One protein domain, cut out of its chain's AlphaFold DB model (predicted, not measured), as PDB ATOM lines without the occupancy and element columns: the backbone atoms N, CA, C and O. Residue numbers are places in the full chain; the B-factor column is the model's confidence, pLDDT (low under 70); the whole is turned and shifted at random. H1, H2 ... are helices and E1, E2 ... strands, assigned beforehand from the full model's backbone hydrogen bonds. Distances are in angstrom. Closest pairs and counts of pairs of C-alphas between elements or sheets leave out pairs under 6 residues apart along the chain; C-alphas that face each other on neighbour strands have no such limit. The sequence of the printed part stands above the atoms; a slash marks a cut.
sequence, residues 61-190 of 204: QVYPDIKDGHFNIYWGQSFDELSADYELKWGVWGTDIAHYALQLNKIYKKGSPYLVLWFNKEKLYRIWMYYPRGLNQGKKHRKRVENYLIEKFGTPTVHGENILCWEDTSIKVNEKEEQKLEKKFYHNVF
ATOM      1  N   GLN A  61     -25.802 -25.679  49.708       86.06
ATOM      2  CA  GLN A  61     -24.964 -26.726  50.296       86.06
ATOM      3  C   GLN A  61     -25.323 -28.091  49.722       86.06
ATOM      4  O   GLN A  61     -26.487 -28.470  49.692       86.06
ATOM      5  N   VAL A  62     -24.313 -28.884  49.360       89.56
ATOM      6  CA  VAL A  62     -24.525 -30.179  48.692       89.56
ATOM      7  C   VAL A  62     -25.330 -31.163  49.549       89.56
ATOM      8  O   VAL A  62     -26.243 -31.809  49.046       89.56
ATOM      9  N   TYR A  63     -25.018 -31.321  50.842       87.31
ATOM     10  CA  TYR A  63     -25.721 -32.313  51.670       87.31
ATOM     11  C   TYR A  63     -27.224 -32.035  51.852       87.31
ATOM     12  O   TYR A  63     -27.989 -32.998  51.713       87.31
ATOM     13  N   PRO A  64     -27.661 -30.810  52.224       87.81
ATOM     14  CA  PRO A  64     -29.077 -30.439  52.213       87.81
ATOM     15  C   PRO A  64     -29.700 -30.600  50.829       87.81
ATOM     16  O   PRO A  64     -30.687 -31.308  50.690       87.81
ATOM     17  N   ASP A  65     -29.054 -30.084  49.789       91.44
ATOM     18  CA  ASP A  65     -29.625 -30.093  48.447       91.44
ATOM     19  C   ASP A  65     -29.806 -31.505  47.879       91.44
ATOM     20  O   ASP A  65     -30.793 -31.765  47.206       91.44
ATOM     21  N   ILE A  66     -28.913 -32.456  48.167       91.06
ATOM     22  CA  ILE A  66     -29.136 -33.862  47.787       91.06
ATOM     23  C   ILE A  66     -30.288 -34.466  48.591       91.06
ATOM     24  O   ILE A  66     -31.051 -35.271  48.067       91.06
ATOM     25  N   LYS A  67     -30.411 -34.117  49.877       87.81
ATOM     26  CA  LYS A  67     -31.498 -34.620  50.726       87.81
ATOM     27  C   LYS A  67     -32.861 -34.142  50.213       87.81
ATOM     28  O   LYS A  67     -33.806 -34.921  50.253       87.81
ATOM     29  N   ASP A  68     -32.921 -32.901  49.748       90.06
ATOM     30  CA  ASP A  68     -34.156 -32.226  49.354       90.06
ATOM     31  C   ASP A  68     -34.391 -32.280  47.825       90.06
ATOM     32  O   ASP A  68     -35.381 -31.760  47.326       90.06
ATOM     33  N   GLY A  69     -33.509 -32.951  47.069       89.12
ATOM     34  CA  GLY A  69     -33.654 -33.165  45.621       89.12
ATOM     35  C   GLY A  69     -33.290 -31.959  44.746       89.12
ATOM     36  O   GLY A  69     -33.643 -31.916  43.573       89.12
ATOM     37  N   HIS A  70     -32.577 -30.979  45.294       92.19
ATOM     38  CA  HIS A  70     -32.207 -29.737  44.619       92.19
ATOM     39  C   HIS A  70     -30.772 -29.721  44.070       92.19
ATOM     40  O   HIS A  70     -30.438 -28.848  43.269       92.19
ATOM     41  N   PHE A  71     -29.908 -30.660  44.470       94.00
ATOM     42  CA  PHE A  71     -28.542 -30.734  43.940       94.00
ATOM     43  C   PHE A  71     -28.601 -31.289  42.514       94.00
ATOM     44  O   PHE A  71     -28.890 -32.472  42.330       94.00
ATOM     45  N   ASN A  72     -28.349 -30.454  41.501       91.06
ATOM     46  CA  ASN A  72     -28.421 -30.844  40.091       91.06
ATOM     47  C   ASN A  72     -27.120 -30.521  39.342       91.06
ATOM     48  O   ASN A  72     -26.995 -29.471  38.724       91.06
ATOM     49  N   ILE A  73     -26.165 -31.451  39.389       95.44
ATOM     50  CA  ILE A  73     -24.892 -31.362  38.655       95.44
ATOM     51  C   ILE A  73     -24.913 -32.228  37.387       95.44
ATOM     52  O   ILE A  73     -25.439 -33.335  37.451       95.44
ATOM     53  N   TYR A  74     -24.382 -31.790  36.247       96.62
ATOM     54  CA  TYR A  74     -24.404 -32.572  34.994       96.62
ATOM     55  C   TYR A  74     -23.180 -32.311  34.103       96.62
ATOM     56  O   TYR A  74     -22.511 -31.289  34.236       96.62
ATOM     57  N   TRP A  75     -22.880 -33.235  33.184       97.62
ATOM     58  CA  TRP A  75     -21.786 -33.062  32.220       97.62
ATOM     59  C   TRP A  75     -22.052 -31.895  31.274       97.62
ATOM     60  O   TRP A  75     -23.164 -31.718  30.785       97.62
ATOM     61  N   GLY A  76     -21.032 -31.078  31.020       94.38
ATOM     62  CA  GLY A  76     -21.166 -29.858  30.229       94.38
ATOM     63  C   GLY A  76     -21.770 -28.669  30.985       94.38
ATOM     64  O   GLY A  76     -21.938 -27.602  30.390       94.38
ATOM     65  N   GLN A  77     -22.069 -28.803  32.282       95.25
ATOM     66  CA  GLN A  77     -22.442 -27.659  33.114       95.25
ATOM     67  C   GLN A  77     -21.297 -26.641  33.142       95.25
ATOM     68  O   GLN A  77     -20.129 -27.021  33.283       95.25
ATOM     69  N   SER A  78     -21.620 -25.359  32.954       89.69
ATOM     70  CA  SER A  78     -20.605 -24.304  32.984       89.69
ATOM     71  C   SER A  78     -20.131 -24.008  34.408       89.69
ATOM     72  O   SER A  78     -20.845 -24.242  35.387       89.69
ATOM     73  N   PHE A  79     -18.917 -23.472  34.526       87.12
ATOM     74  CA  PHE A  79     -18.420 -22.932  35.791       87.12
ATOM     75  C   PHE A  79     -19.354 -21.847  36.356       87.12
ATOM     76  O   PHE A  79     -19.658 -21.871  37.549       87.12
ATOM     77  N   ASP A  80     -19.846 -20.941  35.511       84.38
ATOM     78  CA  ASP A  80     -20.719 -19.835  35.920       84.38
ATOM     79  C   ASP A  80     -22.056 -20.333  36.479       84.38
ATOM     80  O   ASP A  80     -22.472 -19.910  37.556       84.38
ATOM     81  N   GLU A  81     -22.694 -21.301  35.808       85.56
ATOM     82  CA  GLU A  81     -23.925 -21.932  36.303       85.56
ATOM     83  C   GLU A  81     -23.727 -22.540  37.693       85.56
ATOM     84  O   GLU A  81     -24.567 -22.377  38.575       85.56
ATOM     85  N   LEU A  82     -22.616 -23.248  37.907       89.06
ATOM     86  CA  LEU A  82     -22.386 -23.938  39.171       89.06
ATOM     87  C   LEU A  82     -21.959 -22.979  40.294       89.06
ATOM     88  O   LEU A  82     -22.355 -23.163  41.447       89.06
ATOM     89  N   SER A  83     -21.150 -21.970  39.970       85.81
ATOM     90  CA  SER A  83     -20.653 -20.978  40.929       85.81
ATOM     91  C   SER A  83     -21.712 -19.959  41.353       85.81
ATOM     92  O   SER A  83     -21.567 -19.360  42.415       85.81
ATOM     93  N   ALA A  84     -22.799 -19.809  40.589       86.31
ATOM     94  CA  ALA A  84     -23.961 -19.020  40.994       86.31
ATOM     95  C   ALA A  84     -24.689 -19.625  42.211       86.31
ATOM     96  O   ALA A  84     -25.157 -18.895  43.082       86.31
ATOM     97  N   ASP A  85     -24.762 -20.957  42.287       86.69
ATOM     98  CA  ASP A  85     -25.462 -21.681  43.352       86.69
ATOM     99  C   ASP A  85     -24.535 -22.088  44.509       86.69
ATOM    100  O   ASP A  85     -24.932 -22.065  45.680       86.69
ATOM    101  N   TYR A  86     -23.300 -22.491  44.198       87.19
ATOM    102  CA  TYR A  86     -22.391 -23.128  45.148       87.19
ATOM    103  C   TYR A  86     -21.054 -22.402  45.271       87.19
ATOM    104  O   TYR A  86     -20.435 -21.994  44.294       87.19
ATOM    105  N   GLU A  87     -20.534 -22.348  46.497       84.69
ATOM    106  CA  GLU A  87     -19.220 -21.764  46.759       84.69
ATOM    107  C   GLU A  87     -18.092 -22.715  46.303       84.69
ATOM    108  O   GLU A  87     -17.758 -23.693  46.986       84.69
ATOM    109  N   LEU A  88     -17.480 -22.413  45.155       82.62
ATOM    110  CA  LEU A  88     -16.332 -23.140  44.609       82.62
ATOM    111  C   LEU A  88     -15.012 -22.566  45.148       82.62
ATOM    112  O   LEU A  88     -14.711 -21.384  44.997       82.62
ATOM    113  N   LYS A  89     -14.196 -23.413  45.781       76.31
ATOM    114  CA  LYS A  89     -12.932 -23.040  46.439       76.31
ATOM    115  C   LYS A  89     -11.726 -23.647  45.738       76.31
ATOM    116  O   LYS A  89     -11.851 -24.586  44.967       76.31
ATOM    117  N   TRP A  90     -10.536 -23.146  46.067       65.19
ATOM    118  CA  TRP A  90      -9.247 -23.772  45.722       65.19
ATOM    119  C   TRP A  90      -9.083 -24.100  44.227       65.19
ATOM    120  O   TRP A  90      -8.646 -25.193  43.873       65.19
ATOM    121  N   GLY A  91      -9.431 -23.135  43.370       66.88
ATOM    122  CA  GLY A  91      -9.264 -23.238  41.925       66.88
ATOM    123  C   GLY A  91      -7.797 -23.400  41.516       66.88
ATOM    124  O   GLY A  91      -6.951 -22.598  41.917       66.88
ATOM    125  N   VAL A  92      -7.486 -24.408  40.702       69.81
ATOM    126  CA  VAL A  92      -6.214 -24.503  39.972       69.81
ATOM    127  C   VAL A  92      -6.532 -24.579  38.490       69.81
ATOM    128  O   VAL A  92      -7.333 -25.411  38.077       69.81
ATOM    129  N   TRP A  93      -5.883 -23.732  37.701       75.12
ATOM    130  CA  TRP A  93      -6.105 -23.631  36.264       75.12
ATOM    131  C   TRP A  93      -4.821 -23.883  35.475       75.12
ATOM    132  O   TRP A  93      -3.707 -23.574  35.922       75.12
ATOM    133  N   GLY A  94      -4.998 -24.480  34.307       73.31
ATOM    134  CA  GLY A  94      -4.073 -24.492  33.193       73.31
ATOM    135  C   GLY A  94      -4.562 -23.545  32.096       73.31
ATOM    136  O   GLY A  94      -5.083 -22.472  32.395       73.31
ATOM    137  N   THR A  95      -4.338 -23.928  30.847       75.31
ATOM    138  CA  THR A  95      -4.784 -23.209  29.652       75.31
ATOM    139  C   THR A  95      -6.263 -23.466  29.387       75.31
ATOM    140  O   THR A  95      -7.033 -22.521  29.288       75.31
ATOM    141  N   ASP A  96      -6.650 -24.739  29.307       78.75
ATOM    142  CA  ASP A  96      -8.020 -25.152  28.992       78.75
ATOM    143  C   ASP A  96      -8.668 -25.893  30.165       78.75
ATOM    144  O   ASP A  96      -9.890 -25.997  30.233       78.75
ATOM    145  N   ILE A  97      -7.867 -26.415  31.097       82.81
ATOM    146  CA  ILE A  97      -8.362 -27.242  32.194       82.81
ATOM    147  C   ILE A  97      -8.320 -26.457  33.497       82.81
ATOM    148  O   ILE A  97      -7.298 -25.885  33.868       82.81
ATOM    149  N   ALA A  98      -9.411 -26.486  34.249       83.19
ATOM    150  CA  ALA A  98      -9.451 -25.972  35.607       83.19
ATOM    151  C   ALA A  98     -10.092 -26.994  36.537       83.19
ATOM    152  O   ALA A  98     -10.953 -27.765  36.124       83.19
ATOM    153  N   HIS A  99      -9.702 -26.993  37.807       84.31
ATOM    154  CA  HIS A  99     -10.454 -27.707  38.824       84.31
ATOM    155  C   HIS A  99     -10.715 -26.864  40.057       84.31
ATOM    156  O   HIS A  99      -9.882 -26.049  40.448       84.31
ATOM    157  N   TYR A 100     -11.858 -27.109  40.691       84.12
ATOM    158  CA  TYR A 100     -12.323 -26.404  41.879       84.12
ATOM    159  C   TYR A 100     -12.832 -27.393  42.916       84.12
ATOM    160  O   TYR A 100     -13.430 -28.414  42.592       84.12
ATOM    161  N   ALA A 101     -12.626 -27.085  44.186       86.06
ATOM    162  CA  ALA A 101     -13.163 -27.852  45.290       86.06
ATOM    163  C   ALA A 101     -14.538 -27.330  45.716       86.06
ATOM    164  O   ALA A 101     -14.690 -26.164  46.075       86.06
ATOM    165  N   LEU A 102     -15.515 -28.225  45.781       88.44
ATOM    166  CA  LEU A 102     -16.845 -27.967  46.312       88.44
ATOM    167  C   LEU A 102     -17.019 -28.704  47.642       88.44
ATOM    168  O   LEU A 102     -16.996 -29.937  47.722       88.44
ATOM    169  N   GLN A 103     -17.185 -27.939  48.717       83.69
ATOM    170  CA  GLN A 103     -17.420 -28.504  50.041       83.69
ATOM    171  C   GLN A 103     -18.840 -29.056  50.148       83.69
ATOM    172  O   GLN A 103     -19.802 -28.455  49.684       83.69
ATOM    173  N   LEU A 104     -18.987 -30.195  50.828       84.94
ATOM    174  CA  LEU A 104     -20.297 -30.838  50.955       84.94
ATOM    175  C   LEU A 104     -21.218 -30.150  51.983       84.94
ATOM    176  O   LEU A 104     -22.422 -30.396  52.007       84.94
ATOM    177  N   ASN A 105     -20.648 -29.332  52.874       75.75
ATOM    178  CA  ASN A 105     -21.340 -28.638  53.962       75.75
ATOM    179  C   ASN A 105     -20.681 -27.272  54.227       75.75
ATOM    180  O   ASN A 105     -19.510 -27.095  53.900       75.75
ATOM    181  N   LYS A 106     -21.391 -26.361  54.906       65.56
ATOM    182  CA  LYS A 106     -20.935 -25.003  55.271       65.56
ATOM    183  C   LYS A 106     -19.675 -24.990  56.135       65.56
ATOM    184  O   LYS A 106     -18.823 -24.122  55.988       65.56
ATOM    185  N   ILE A 107     -19.566 -25.937  57.070       59.91
ATOM    186  CA  ILE A 107     -18.439 -25.996  58.005       59.91
ATOM    187  C   ILE A 107     -17.372 -26.928  57.445       59.91
ATOM    188  O   ILE A 107     -17.523 -28.157  57.474       59.91
ATOM    189  N   TYR A 108     -16.251 -26.344  57.024       54.62
ATOM    190  CA  TYR A 108     -15.046 -27.107  56.740       54.62
ATOM    191  C   TYR A 108     -14.571 -27.809  58.014       54.62
ATOM    192  O   TYR A 108     -14.156 -27.182  58.987       54.62
ATOM    193  N   LYS A 109     -14.606 -29.141  58.010       62.09
ATOM    194  CA  LYS A 109     -13.980 -29.951  59.060       62.09
ATOM    195  C   LYS A 109     -12.798 -30.687  58.458       62.09
ATOM    196  O   LYS A 109     -12.990 -31.479  57.534       62.09
ATOM    197  N   LYS A 110     -11.599 -30.482  59.018       58.53
ATOM    198  CA  LYS A 110     -10.355 -31.153  58.605       58.53
ATOM    199  C   LYS A 110     -10.566 -32.670  58.510       58.53
ATOM    200  O   LYS A 110     -10.830 -33.354  59.505       58.53
ATOM    201  N   GLY A 111     -10.454 -33.204  57.296       65.50
ATOM    202  CA  GLY A 111     -10.696 -34.620  57.005       65.50
ATOM    203  C   GLY A 111     -12.115 -34.978  56.553       65.50
ATOM    204  O   GLY A 111     -12.454 -36.163  56.501       65.50
ATOM    205  N   SER A 112     -12.949 -33.985  56.253       72.25
ATOM    206  CA  SER A 112     -14.233 -34.204  55.585       72.25
ATOM    207  C   SER A 112     -14.035 -34.358  54.086       72.25
ATOM    208  O   SER A 112     -13.163 -33.692  53.530       72.25
ATOM    209  N   PRO A 113     -14.830 -35.223  53.441       82.69
ATOM    210  CA  PRO A 113     -14.798 -35.318  52.000       82.69
ATOM    211  C   PRO A 113     -15.344 -34.049  51.353       82.69
ATOM    212  O   PRO A 113     -16.158 -33.332  51.945       82.69
ATOM    213  N   TYR A 114     -14.879 -33.804  50.139       86.69
ATOM    214  CA  TYR A 114     -15.312 -32.724  49.263       86.69
ATOM    215  C   TYR A 114     -15.257 -33.210  47.814       86.69
ATOM    216  O   TYR A 114     -14.603 -34.218  47.523       86.69
ATOM    217  N   LEU A 115     -15.966 -32.520  46.928       92.19
ATOM    218  CA  LEU A 115     -15.875 -32.775  45.496       92.19
ATOM    219  C   LEU A 115     -14.745 -31.936  44.902       92.19
ATOM    220  O   LEU A 115     -14.553 -30.797  45.317       92.19
ATOM    221  N   VAL A 116     -14.015 -32.482  43.939       92.00
ATOM    222  CA  VAL A 116     -13.124 -31.741  43.043       92.00
ATOM    223  C   VAL A 116     -13.741 -31.820  41.662       92.00
ATOM    224  O   VAL A 116     -13.918 -32.905  41.115       92.00
ATOM    225  N   LEU A 117     -14.111 -30.672  41.133       94.25
ATOM    226  CA  LEU A 117     -14.850 -30.523  39.894       94.25
ATOM    227  C   LEU A 117     -13.888 -30.055  38.823       94.25
ATOM    228  O   LEU A 117     -13.234 -29.035  39.019       94.25
ATOM    229  N   TRP A 118     -13.791 -30.807  37.736       94.31
ATOM    230  CA  TRP A 118     -12.870 -30.575  36.637       94.31
ATOM    231  C   TRP A 118     -13.623 -30.055  35.421       94.31
ATOM    232  O   TRP A 118     -14.593 -30.658  34.958       94.31
ATOM    233  N   PHE A 119     -13.126 -28.948  34.897       90.62
ATOM    234  CA  PHE A 119     -13.678 -28.224  33.772       90.62
ATOM    235  C   PHE A 119     -12.665 -28.220  32.634       90.62
ATOM    236  O   PHE A 119     -11.485 -27.966  32.865       90.62
ATOM    237  N   ASN A 120     -13.122 -28.505  31.420       91.00
ATOM    238  CA  ASN A 120     -12.364 -28.353  30.184       91.00
ATOM    239  C   ASN A 120     -13.077 -27.278  29.372       91.00
ATOM    240  O   ASN A 120     -14.258 -27.441  29.063       91.00
ATOM    241  N   LYS A 121     -12.397 -26.168  29.084       85.56
ATOM    242  CA  LYS A 121     -12.993 -24.969  28.476       85.56
ATOM    243  C   LYS A 121     -14.270 -24.559  29.211       85.56
ATOM    244  O   LYS A 121     -15.331 -24.420  28.612       85.56
ATOM    245  N   GLU A 122     -14.155 -24.476  30.539       84.44
ATOM    246  CA  GLU A 122     -15.228 -24.082  31.469       84.44
ATOM    247  C   GLU A 122     -16.427 -25.040  31.547       84.44
ATOM    248  O   GLU A 122     -17.423 -24.726  32.197       84.44
ATOM    249  N   LYS A 123     -16.338 -26.230  30.944       90.88
ATOM    250  CA  LYS A 123     -17.404 -27.237  30.939       90.88
ATOM    251  C   LYS A 123     -17.028 -28.437  31.798       90.88
ATOM    252  O   LYS A 123     -15.965 -29.028  31.606       90.88
ATOM    253  N   LEU A 124     -17.890 -28.785  32.753       96.12
ATOM    254  CA  LEU A 124     -17.669 -29.897  33.675       96.12
ATOM    255  C   LEU A 124     -17.572 -31.220  32.905       96.12
ATOM    256  O   LEU A 124     -18.515 -31.588  32.208       96.12
ATOM    257  N   TYR A 125     -16.472 -31.948  33.072       96.69
ATOM    258  CA  TYR A 125     -16.280 -33.267  32.446       96.69
ATOM    259  C   TYR A 125     -15.827 -34.343  33.431       96.69
ATOM    260  O   TYR A 125     -15.901 -35.526  33.115       96.69
ATOM    261  N   ARG A 126     -15.351 -33.968  34.625       96.69
ATOM    262  CA  ARG A 126     -14.870 -34.936  35.613       96.69
ATOM    263  C   ARG A 126     -15.147 -34.469  37.040       96.69
ATOM    264  O   ARG A 126     -15.057 -33.287  37.370       96.69
ATOM    265  N   ILE A 127     -15.512 -35.409  37.903       97.19
ATOM    266  CA  ILE A 127     -15.806 -35.191  39.320       97.19
ATOM    267  C   ILE A 127     -14.984 -36.185  40.125       97.19
ATOM    268  O   ILE A 127     -15.122 -37.395  39.962       97.19
ATOM    269  N   TRP A 128     -14.181 -35.693  41.059       93.75
ATOM    270  CA  TRP A 128     -13.608 -36.522  42.110       93.75
ATOM    271  C   TRP A 128     -14.361 -36.306  43.408       93.75
ATOM    272  O   TRP A 128     -14.542 -35.175  43.841       93.75
ATOM    273  N   MET A 129     -14.705 -37.381  44.101       92.44
ATOM    274  CA  MET A 129     -15.034 -37.320  45.516       92.44
ATOM    275  C   MET A 129     -13.790 -37.705  46.311       92.44
ATOM    276  O   MET A 129     -13.407 -38.873  46.377       92.44
ATOM    277  N   TYR A 130     -13.139 -36.702  46.902       86.75
ATOM    278  CA  TYR A 130     -11.908 -36.889  47.659       86.75
ATOM    279  C   TYR A 130     -12.202 -37.172  49.133       86.75
ATOM    280  O   TYR A 130     -12.923 -36.425  49.796       86.75
ATOM    281  N   TYR A 131     -11.584 -38.219  49.675       84.25
ATOM    282  CA  TYR A 131     -11.655 -38.653  51.066       84.25
ATOM    283  C   TYR A 131     -10.294 -38.443  51.744       84.25
ATOM    284  O   TYR A 131      -9.443 -39.331  51.709       84.25
ATOM    285  N   PRO A 132     -10.065 -37.326  52.465       77.31
ATOM    286  CA  PRO A 132      -8.736 -37.037  53.019       77.31
ATOM    287  C   PRO A 132      -8.212 -38.077  54.026       77.31
ATOM    288  O   PRO A 132      -7.007 -38.157  54.294       77.31
ATOM    289  N   ARG A 133      -9.122 -38.860  54.619       72.81
ATOM    290  CA  ARG A 133      -8.826 -39.914  55.600       72.81
ATOM    291  C   ARG A 133      -8.937 -41.339  55.038       72.81
ATOM    292  O   ARG A 133      -8.925 -42.272  55.834       72.81
ATOM    293  N   GLY A 134      -9.067 -41.507  53.725       73.94
ATOM    294  CA  GLY A 134      -9.271 -42.819  53.109       73.94
ATOM    295  C   GLY A 134     -10.731 -43.202  52.930       73.94
ATOM    296  O   GLY A 134     -11.608 -42.792  53.701       73.94
ATOM    297  N   LEU A 135     -10.961 -44.018  51.902       70.12
ATOM    298  CA  LEU A 135     -12.271 -44.555  51.522       70.12
ATOM    299  C   LEU A 135     -12.881 -45.427  52.633       70.12
ATOM    300  O   LEU A 135     -14.079 -45.359  52.899       70.12
ATOM    301  N   ASN A 136     -12.045 -46.150  53.383       64.88
ATOM    302  CA  ASN A 136     -12.487 -47.130  54.383       64.88
ATOM    303  C   ASN A 136     -13.032 -46.522  55.695       64.88
ATOM    304  O   ASN A 136     -13.558 -47.245  56.539       64.88
ATOM    305  N   GLN A 137     -12.954 -45.201  55.907       59.78
ATOM    306  CA  GLN A 137     -13.394 -44.566  57.163       59.78
ATOM    307  C   GLN A 137     -14.882 -44.171  57.168       59.78
ATOM    308  O   GLN A 137     -15.229 -43.018  57.446       59.78
ATOM    309  N   GLY A 138     -15.751 -45.124  56.825       52.94
ATOM    310  CA  GLY A 138     -17.180 -44.951  56.553       52.94
ATOM    311  C   GLY A 138     -17.946 -44.057  57.540       52.94
ATOM    312  O   GLY A 138     -17.946 -44.264  58.750       52.94
ATOM    313  N   LYS A 139     -18.670 -43.069  57.001       62.31
ATOM    314  CA  LYS A 139     -19.725 -42.328  57.713       62.31
ATOM    315  C   LYS A 139     -20.972 -42.260  56.833       62.31
ATOM    316  O   LYS A 139     -20.854 -41.976  55.644       62.31
ATOM    317  N   LYS A 140     -22.159 -42.445  57.429       63.12
ATOM    318  CA  LYS A 140     -23.477 -42.508  56.752       63.12
ATOM    319  C   LYS A 140     -23.733 -41.361  55.762       63.12
ATOM    320  O   LYS A 140     -24.280 -41.594  54.694       63.12
ATOM    321  N   HIS A 141     -23.305 -40.138  56.084       64.19
ATOM    322  CA  HIS A 141     -23.518 -38.974  55.215       64.19
ATOM    323  C   HIS A 141     -22.708 -39.018  53.915       64.19
ATOM    324  O   HIS A 141     -23.196 -38.546  52.897       64.19
ATOM    325  N   ARG A 142     -21.517 -39.633  53.916       76.81
ATOM    326  CA  ARG A 142     -20.660 -39.722  52.722       76.81
ATOM    327  C   ARG A 142     -21.310 -40.589  51.646       76.81
ATOM    328  O   ARG A 142     -21.422 -40.156  50.507       76.81
ATOM    329  N   LYS A 143     -21.873 -41.725  52.071       84.19
ATOM    330  CA  LYS A 143     -22.628 -42.630  51.200       84.19
ATOM    331  C   LYS A 143     -23.802 -41.954  50.496       84.19
ATOM    332  O   LYS A 143     -24.157 -42.371  49.411       84.19
ATOM    333  N   ARG A 144     -24.408 -40.907  51.072       87.44
ATOM    334  CA  ARG A 144     -25.510 -40.200  50.399       87.44
ATOM    335  C   ARG A 144     -25.038 -39.495  49.126       87.44
ATOM    336  O   ARG A 144     -25.696 -39.611  48.104       87.44
ATOM    337  N   VAL A 145     -23.924 -38.769  49.208       90.62
ATOM    338  CA  VAL A 145     -23.356 -38.060  48.048       90.62
ATOM    339  C   VAL A 145     -22.828 -39.066  47.034       90.62
ATOM    340  O   VAL A 145     -23.093 -38.930  45.850       90.62
ATOM    341  N   GLU A 146     -22.136 -40.101  47.511       92.50
ATOM    342  CA  GLU A 146     -21.651 -41.196  46.671       92.50
ATOM    343  C   GLU A 146     -22.795 -41.874  45.905       92.50
ATOM    344  O   GLU A 146     -22.731 -41.959  44.688       92.50
ATOM    345  N   ASN A 147     -23.874 -42.271  46.590       93.50
ATOM    346  CA  ASN A 147     -25.039 -42.890  45.957       93.50
ATOM    347  C   ASN A 147     -25.692 -41.966  44.924       93.50
ATOM    348  O   ASN A 147     -26.035 -42.431  43.847       93.50
ATOM    349  N   TYR A 148     -25.830 -40.673  45.236       95.62
ATOM    350  CA  TYR A 148     -26.353 -39.690  44.285       95.62
ATOM    351  C   TYR A 148     -25.495 -39.630  43.012       95.62
ATOM    352  O   TYR A 148     -26.021 -39.642  41.903       95.62
ATOM    353  N   LEU A 149     -24.165 -39.589  43.155       96.69
ATOM    354  CA  LEU A 149     -23.258 -39.554  42.006       96.69
ATOM    355  C   LEU A 149     -23.275 -40.879  41.233       96.69
ATOM    356  O   LEU A 149     -23.221 -40.849  40.009       96.69
ATOM    357  N   ILE A 150     -23.415 -42.020  41.918       96.31
ATOM    358  CA  ILE A 150     -23.568 -43.336  41.279       96.31
ATOM    359  C   ILE A 150     -24.850 -43.404  40.451       96.31
ATOM    360  O   ILE A 150     -24.820 -43.851  39.311       96.31
ATOM    361  N   GLU A 151     -25.969 -42.953  41.010       96.31
ATOM    362  CA  GLU A 151     -27.251 -42.923  40.308       96.31
ATOM    363  C   GLU A 151     -27.183 -42.032  39.064       96.31
ATOM    364  O   GLU A 151     -27.730 -42.376  38.019       96.31
ATOM    365  N   LYS A 152     -26.467 -40.908  39.159       96.19
ATOM    366  CA  LYS A 152     -26.411 -39.912  38.091       96.19
ATOM    367  C   LYS A 152     -25.389 -40.201  36.996       96.19
ATOM    368  O   LYS A 152     -25.648 -39.917  35.830       96.19
ATOM    369  N   PHE A 153     -24.224 -40.716  37.368       96.81
ATOM    370  CA  PHE A 153     -23.063 -40.843  36.483       96.81
ATOM    371  C   PHE A 153     -22.549 -42.281  36.357       96.81
ATOM    372  O   PHE A 153     -21.586 -42.525  35.635       96.81
ATOM    373  N   GLY A 154     -23.173 -43.242  37.041       96.19
ATOM    374  CA  GLY A 154     -22.761 -44.641  37.048       96.19
ATOM    375  C   GLY A 154     -21.648 -44.949  38.053       96.19
ATOM    376  O   GLY A 154     -21.325 -44.171  38.950       96.19
ATOM    377  N   THR A 155     -21.069 -46.139  37.934       95.62
ATOM    378  CA  THR A 155     -20.048 -46.629  38.870       95.62
ATOM    379  C   THR A 155     -18.747 -45.822  38.747       95.62
ATOM    380  O   THR A 155     -18.207 -45.741  37.644       95.62
ATOM    381  N   PRO A 156     -18.198 -45.268  39.847       96.31
ATOM    382  CA  PRO A 156     -16.934 -44.547  39.793       96.31
ATOM    383  C   PRO A 156     -15.749 -45.477  39.548       96.31
ATOM    384  O   PRO A 156     -15.728 -46.625  40.000       96.31
ATOM    385  N   THR A 157     -14.693 -44.932  38.958       94.44
ATOM    386  CA  THR A 157     -13.357 -45.520  39.046       94.44
ATOM    387  C   THR A 157     -12.717 -45.153  40.385       94.44
ATOM    388  O   THR A 157     -12.883 -44.051  40.916       94.44
ATOM    389  N   VAL A 158     -11.971 -46.089  40.969       90.12
ATOM    390  CA  VAL A 158     -11.246 -45.856  42.223       90.12
ATOM    391  C   VAL A 158      -9.817 -45.435  41.892       90.12
ATOM    392  O   VAL A 158      -9.062 -46.210  41.308       90.12
ATOM    393  N   HIS A 159      -9.433 -44.219  42.288       82.75
ATOM    394  CA  HIS A 159      -8.073 -43.707  42.116       82.75
ATOM    395  C   HIS A 159      -7.337 -43.697  43.461       82.75
ATOM    396  O   HIS A 159      -7.592 -42.878  44.352       82.75
ATOM    397  N   GLY A 160      -6.393 -44.628  43.612       79.62
ATOM    398  CA  GLY A 160      -5.652 -44.814  44.859       79.62
ATOM    399  C   GLY A 160      -6.571 -45.127  46.047       79.62
ATOM    400  O   GLY A 160      -7.617 -45.748  45.905       79.62
ATOM    401  N   GLU A 161      -6.182 -44.688  47.244       78.44
ATOM    402  CA  GLU A 161      -6.892 -45.036  48.491       78.44
ATOM    403  C   GLU A 161      -7.970 -44.023  48.914       78.44
ATOM    404  O   GLU A 161      -8.653 -44.217  49.926       78.44
ATOM    405  N   ASN A 162      -8.085 -42.900  48.193       84.75
ATOM    406  CA  ASN A 162      -8.778 -41.705  48.679       84.75
ATOM    407  C   ASN A 162      -9.775 -41.098  47.682       84.75
ATOM    408  O   ASN A 162     -10.459 -40.154  48.066       84.75
ATOM    409  N   ILE A 163      -9.838 -41.549  46.426       89.25
ATOM    410  CA  ILE A 163     -10.626 -40.873  45.383       89.25
ATOM    411  C   ILE A 163     -11.578 -41.852  44.709       89.25
ATOM    412  O   ILE A 163     -11.169 -42.919  44.257       89.25
ATOM    413  N   LEU A 164     -12.835 -41.427  44.605       93.25
ATOM    414  CA  LEU A 164     -13.794 -41.947  43.634       93.25
ATOM    415  C   LEU A 164     -13.893 -40.938  42.492       93.25
ATOM    416  O   LEU A 164     -14.022 -39.743  42.763       93.25
ATOM    417  N   CYS A 165     -13.810 -41.397  41.250       95.50
ATOM    418  CA  CYS A 165     -13.813 -40.552  40.062       95.50
ATOM    419  C   CYS A 165     -14.971 -40.929  39.138       95.50
ATOM    420  O   CYS A 165     -15.199 -42.105  38.858       95.50
ATOM    421  N   TRP A 166     -15.672 -39.911  38.657       97.88
ATOM    422  CA  TRP A 166     -16.615 -39.991  37.551       97.88
ATOM    423  C   TRP A 166     -16.116 -39.080  36.443       97.88
ATOM    424  O   TRP A 166     -15.658 -37.968  36.718       97.88
ATOM    425  N   GLU A 167     -16.224 -39.536  35.206       96.62
ATOM    426  CA  GLU A 167     -15.683 -38.834  34.052       96.62
ATOM    427  C   GLU A 167     -16.547 -39.068  32.814       96.62
ATOM    428  O   GLU A 167     -16.977 -40.190  32.544       96.62
ATOM    429  N   ASP A 168     -16.763 -38.001  32.051       95.44
ATOM    430  CA  ASP A 168     -17.272 -38.060  30.690       95.44
ATOM    431  C   ASP A 168     -16.125 -38.372  29.719       95.44
ATOM    432  O   ASP A 168     -15.390 -37.491  29.266       95.44
ATOM    433  N   THR A 169     -15.985 -39.654  29.381       89.88
ATOM    434  CA  THR A 169     -14.923 -40.161  28.501       89.88
ATOM    435  C   THR A 169     -15.078 -39.742  27.036       89.88
ATOM    436  O   THR A 169     -14.185 -40.001  26.227       89.88
ATOM    437  N   SER A 170     -16.186 -39.086  26.667       90.81
ATOM    438  CA  SER A 170     -16.371 -38.538  25.320       90.81
ATOM    439  C   SER A 170     -15.595 -37.234  25.096       90.81
ATOM    440  O   SER A 170     -15.295 -36.874  23.951       90.81
ATOM    441  N   ILE A 171     -15.219 -36.539  26.174       89.69
ATOM    442  CA  ILE A 171     -14.501 -35.268  26.118       89.69
ATOM    443  C   ILE A 171     -13.005 -35.518  25.938       89.69
ATOM    444  O   ILE A 171     -12.331 -36.095  26.786       89.69
ATOM    445  N   LYS A 172     -12.450 -35.014  24.832       87.69
ATOM    446  CA  LYS A 172     -11.002 -35.035  24.598       87.69
ATOM    447  C   LYS A 172     -10.331 -33.902  25.370       87.69
ATOM    448  O   LYS A 172     -10.570 -32.727  25.085       87.69
ATOM    449  N   VAL A 173      -9.469 -34.267  26.312       88.25
ATOM    450  CA  VAL A 173      -8.691 -33.342  27.145       88.25
ATOM    451  C   VAL A 173      -7.204 -33.405  26.816       88.25
ATOM    452  O   VAL A 173      -6.695 -34.397  26.296       88.25
ATOM    453  N   ASN A 174      -6.484 -32.326  27.117       86.81
ATOM    454  CA  ASN A 174      -5.031 -32.313  27.026       86.81
ATOM    455  C   ASN A 174      -4.424 -33.094  28.204       86.81
ATOM    456  O   ASN A 174      -4.221 -32.543  29.287       86.81
ATOM    457  N   GLU A 175      -4.091 -34.364  27.976       87.12
ATOM    458  CA  GLU A 175      -3.570 -35.281  29.003       87.12
ATOM    459  C   GLU A 175      -2.342 -34.735  29.749       87.12
ATOM    460  O   GLU A 175      -2.210 -34.908  30.958       87.12
ATOM    461  N   LYS A 176      -1.429 -34.039  29.055       87.62
ATOM    462  CA  LYS A 176      -0.214 -33.492  29.688       87.62
ATOM    463  C   LYS A 176      -0.545 -32.393  30.692       87.62
ATOM    464  O   LYS A 176       0.102 -32.272  31.734       87.62
ATOM    465  N   GLU A 177      -1.517 -31.558  30.350       85.00
ATOM    466  CA  GLU A 177      -1.984 -30.479  31.210       85.00
ATOM    467  C   GLU A 177      -2.741 -31.034  32.414       85.00
ATOM    468  O   GLU A 177      -2.462 -30.644  33.550       85.00
ATOM    469  N   GLU A 178      -3.615 -32.007  32.171       85.62
ATOM    470  CA  GLU A 178      -4.347 -32.718  33.208       85.62
ATOM    471  C   GLU A 178      -3.393 -33.359  34.222       85.62
ATOM    472  O   GLU A 178      -3.447 -33.032  35.407       85.62
ATOM    473  N   GLN A 179      -2.424 -34.156  33.764       86.94
ATOM    474  CA  GLN A 179      -1.418 -34.788  34.625       86.94
ATOM    475  C   GLN A 179      -0.624 -33.768  35.457       86.94
ATOM    476  O   GLN A 179      -0.302 -34.010  36.625       86.94
ATOM    477  N   LYS A 180      -0.302 -32.603  34.882       84.62
ATOM    478  CA  LYS A 180       0.389 -31.522  35.600       84.62
ATOM    479  C   LYS A 180      -0.485 -30.952  36.719       84.62
ATOM    480  O   LYS A 180       0.019 -30.716  37.822       84.62
ATOM    481  N   LEU A 181      -1.768 -30.728  36.447       81.25
ATOM    482  CA  LEU A 181      -2.732 -30.229  37.427       81.25
ATOM    483  C   LEU A 181      -3.016 -31.263  38.515       81.25
ATOM    484  O   LEU A 181      -3.000 -30.909  39.693       81.25
ATOM    485  N   GLU A 182      -3.173 -32.538  38.157       82.31
ATOM    486  CA  GLU A 182      -3.313 -33.635  39.114       82.31
ATOM    487  C   GLU A 182      -2.110 -33.691  40.050       82.31
ATOM    488  O   GLU A 182      -2.268 -33.671  41.269       82.31
ATOM    489  N   LYS A 183      -0.887 -33.681  39.506       80.06
ATOM    490  CA  LYS A 183       0.336 -33.703  40.316       80.06
ATOM    491  C   LYS A 183       0.392 -32.526  41.289       80.06
ATOM    492  O   LYS A 183       0.799 -32.703  42.437       80.06
ATOM    493  N   LYS A 184      -0.035 -31.335  40.858       73.50
ATOM    494  CA  LYS A 184      -0.120 -30.143  41.715       73.50
ATOM    495  C   LYS A 184      -1.174 -30.312  42.813       73.50
ATOM    496  O   LYS A 184      -0.895 -29.989  43.966       73.50
ATOM    497  N   PHE A 185      -2.335 -30.878  42.491       72.19
ATOM    498  CA  PHE A 185      -3.368 -31.216  43.469       72.19
ATOM    499  C   PHE A 185      -2.855 -32.228  44.503       72.19
ATOM    500  O   PHE A 185      -2.910 -31.965  45.703       72.19
ATOM    501  N   TYR A 186      -2.272 -33.346  44.061       68.19
ATOM    502  CA  TYR A 186      -1.684 -34.358  44.939       68.19
ATOM    503  C   TYR A 186      -0.574 -33.779  45.815       68.19
ATOM    504  O   TYR A 186      -0.535 -34.060  47.011       68.19
ATOM    505  N   HIS A 187       0.303 -32.939  45.263       65.81
ATOM    506  CA  HIS A 187       1.340 -32.276  46.045       65.81
ATOM    507  C   HIS A 187       0.726 -31.452  47.183       65.81
ATOM    508  O   HIS A 187       1.073 -31.652  48.346       65.81
ATOM    509  N   ASN A 188      -0.260 -30.618  46.859       62.16
ATOM    510  CA  ASN A 188      -0.950 -29.755  47.815       62.16
ATOM    511  C   ASN A 188      -1.716 -30.549  48.886       62.16
ATOM    512  O   ASN A 188      -1.729 -30.192  50.060       62.16
ATOM    513  N   VAL A 189      -2.341 -31.656  48.498       57.94
ATOM    514  CA  VAL A 189      -3.192 -32.444  49.391       57.94
ATOM    515  C   VAL A 189      -2.395 -33.438  50.249       57.94
ATOM    516  O   VAL A 189      -2.768 -33.693  51.396       57.94
ATOM    517  N   PHE A 190      -1.293 -33.999  49.738       50.53
ATOM    518  CA  PHE A 190      -0.524 -35.048  50.420       50.53
ATOM    519  C   PHE A 190       0.738 -34.549  51.133       50.53
ATOM    520  O   PHE A 190       1.113 -35.158  52.137       50.53
TER     521      PHE A 190
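What this domain is: This is residues 61 to 190 of the 204 residues of an uncharacterized protein of Megamonas hypermegale (UniProt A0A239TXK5). A strongly twisted sheet of six strands makes the core, with H4 covering E1 and E2 on one face and H3 over E4 and E6 on the opposite face; H2 packs beside the strands, and H1 packs crosswise on H3. These are three layers, helices on both faces of the sheet: H2 and H3 on one, H4 on the other. The printed part has 130 residues, with named elements H1 H2 E1 E2 E3 E4 H3 E5 E6 H4 along the chain; the sheet's order is E1 E2 E3 E4 E6 E5, antiparallel throughout. The class is mixed, helices and strands; the whole is compact, with a radius of gyration of the C-alphas of 13.9 A, rounded, and spans 37 by 30 by 27 A.

How they stand to each other: H1, residues 62 to 68, only grazes the sheet, with its residues 62 to 63. H2, residues 79 to 85, is on the sheet at a height of 7.8 A. E1, residues 88 to 93, E2, residues 97 to 103, E3, residues 114 to 120, and E4, residues 123 to 130, make a meander, each strand the antiparallel neighbour and hairpin partner of the one before. Within hydrogen-bond range are N 89 and O 101, 2.8 A, N 100 and O 117, 2.9 A, and N 116 and O 128, 2.7 A. H2 lies over none of the strands, but only just: 2 of its C-alphas fall on E3. H3, residues 140 to 153, touches H1, about perpendicular at 80 degrees; their closest C-alphas, of Ile 66 and Val 145, are 7.1 A apart. E5, residues 157 to 159, and E6, residues 163 to 167, form a hairpin, with N 157 and O 165 at 2.9 A; E6 pairs with E4 through N 127 and O 166, 2.8 A. E4, H3 and E5 make a split strand-helix-strand unit, E6 between its two strands, with a right-handed crossover. H3 lies over E4 and E6 at a height of 9.9 A, along the strands, but only just, at 29.8 degrees to E4 on the local plane. H4, residues 175 to 190, lies over E2, and only just over E1 with 3 C-alphas, at a height of 9.4 A; its closest C-alpha pair with E2, Glu 178 and Ile 97, is 6.9 A apart. Every O i to N i+4 pair is within hydrogen-bond range in H1 and H4, against 2 of 3 in H2 and 8 of 10 in H3.

Where its parts are: H1 begins at C-alpha 62 (-24.525, -30.179, 48.692). E2 is 20.1 A long, E3 19.8 A, and E4, which bends by 51 degrees at residue 126, 20.1 A. H3 measures 20.3 A and H4 21.6 A, ending at C-alpha 190 (-0.524, -35.048, 50.420).

The domain as a whole: The two C-alphas farthest apart, of Asp 68 and Lys 176, are 39.2 A from each other. The printed part has no cut and no long link. Model confidence is under 70 at residues 90 to 92, 106 to 111, 136 to 141 and 186 to 190.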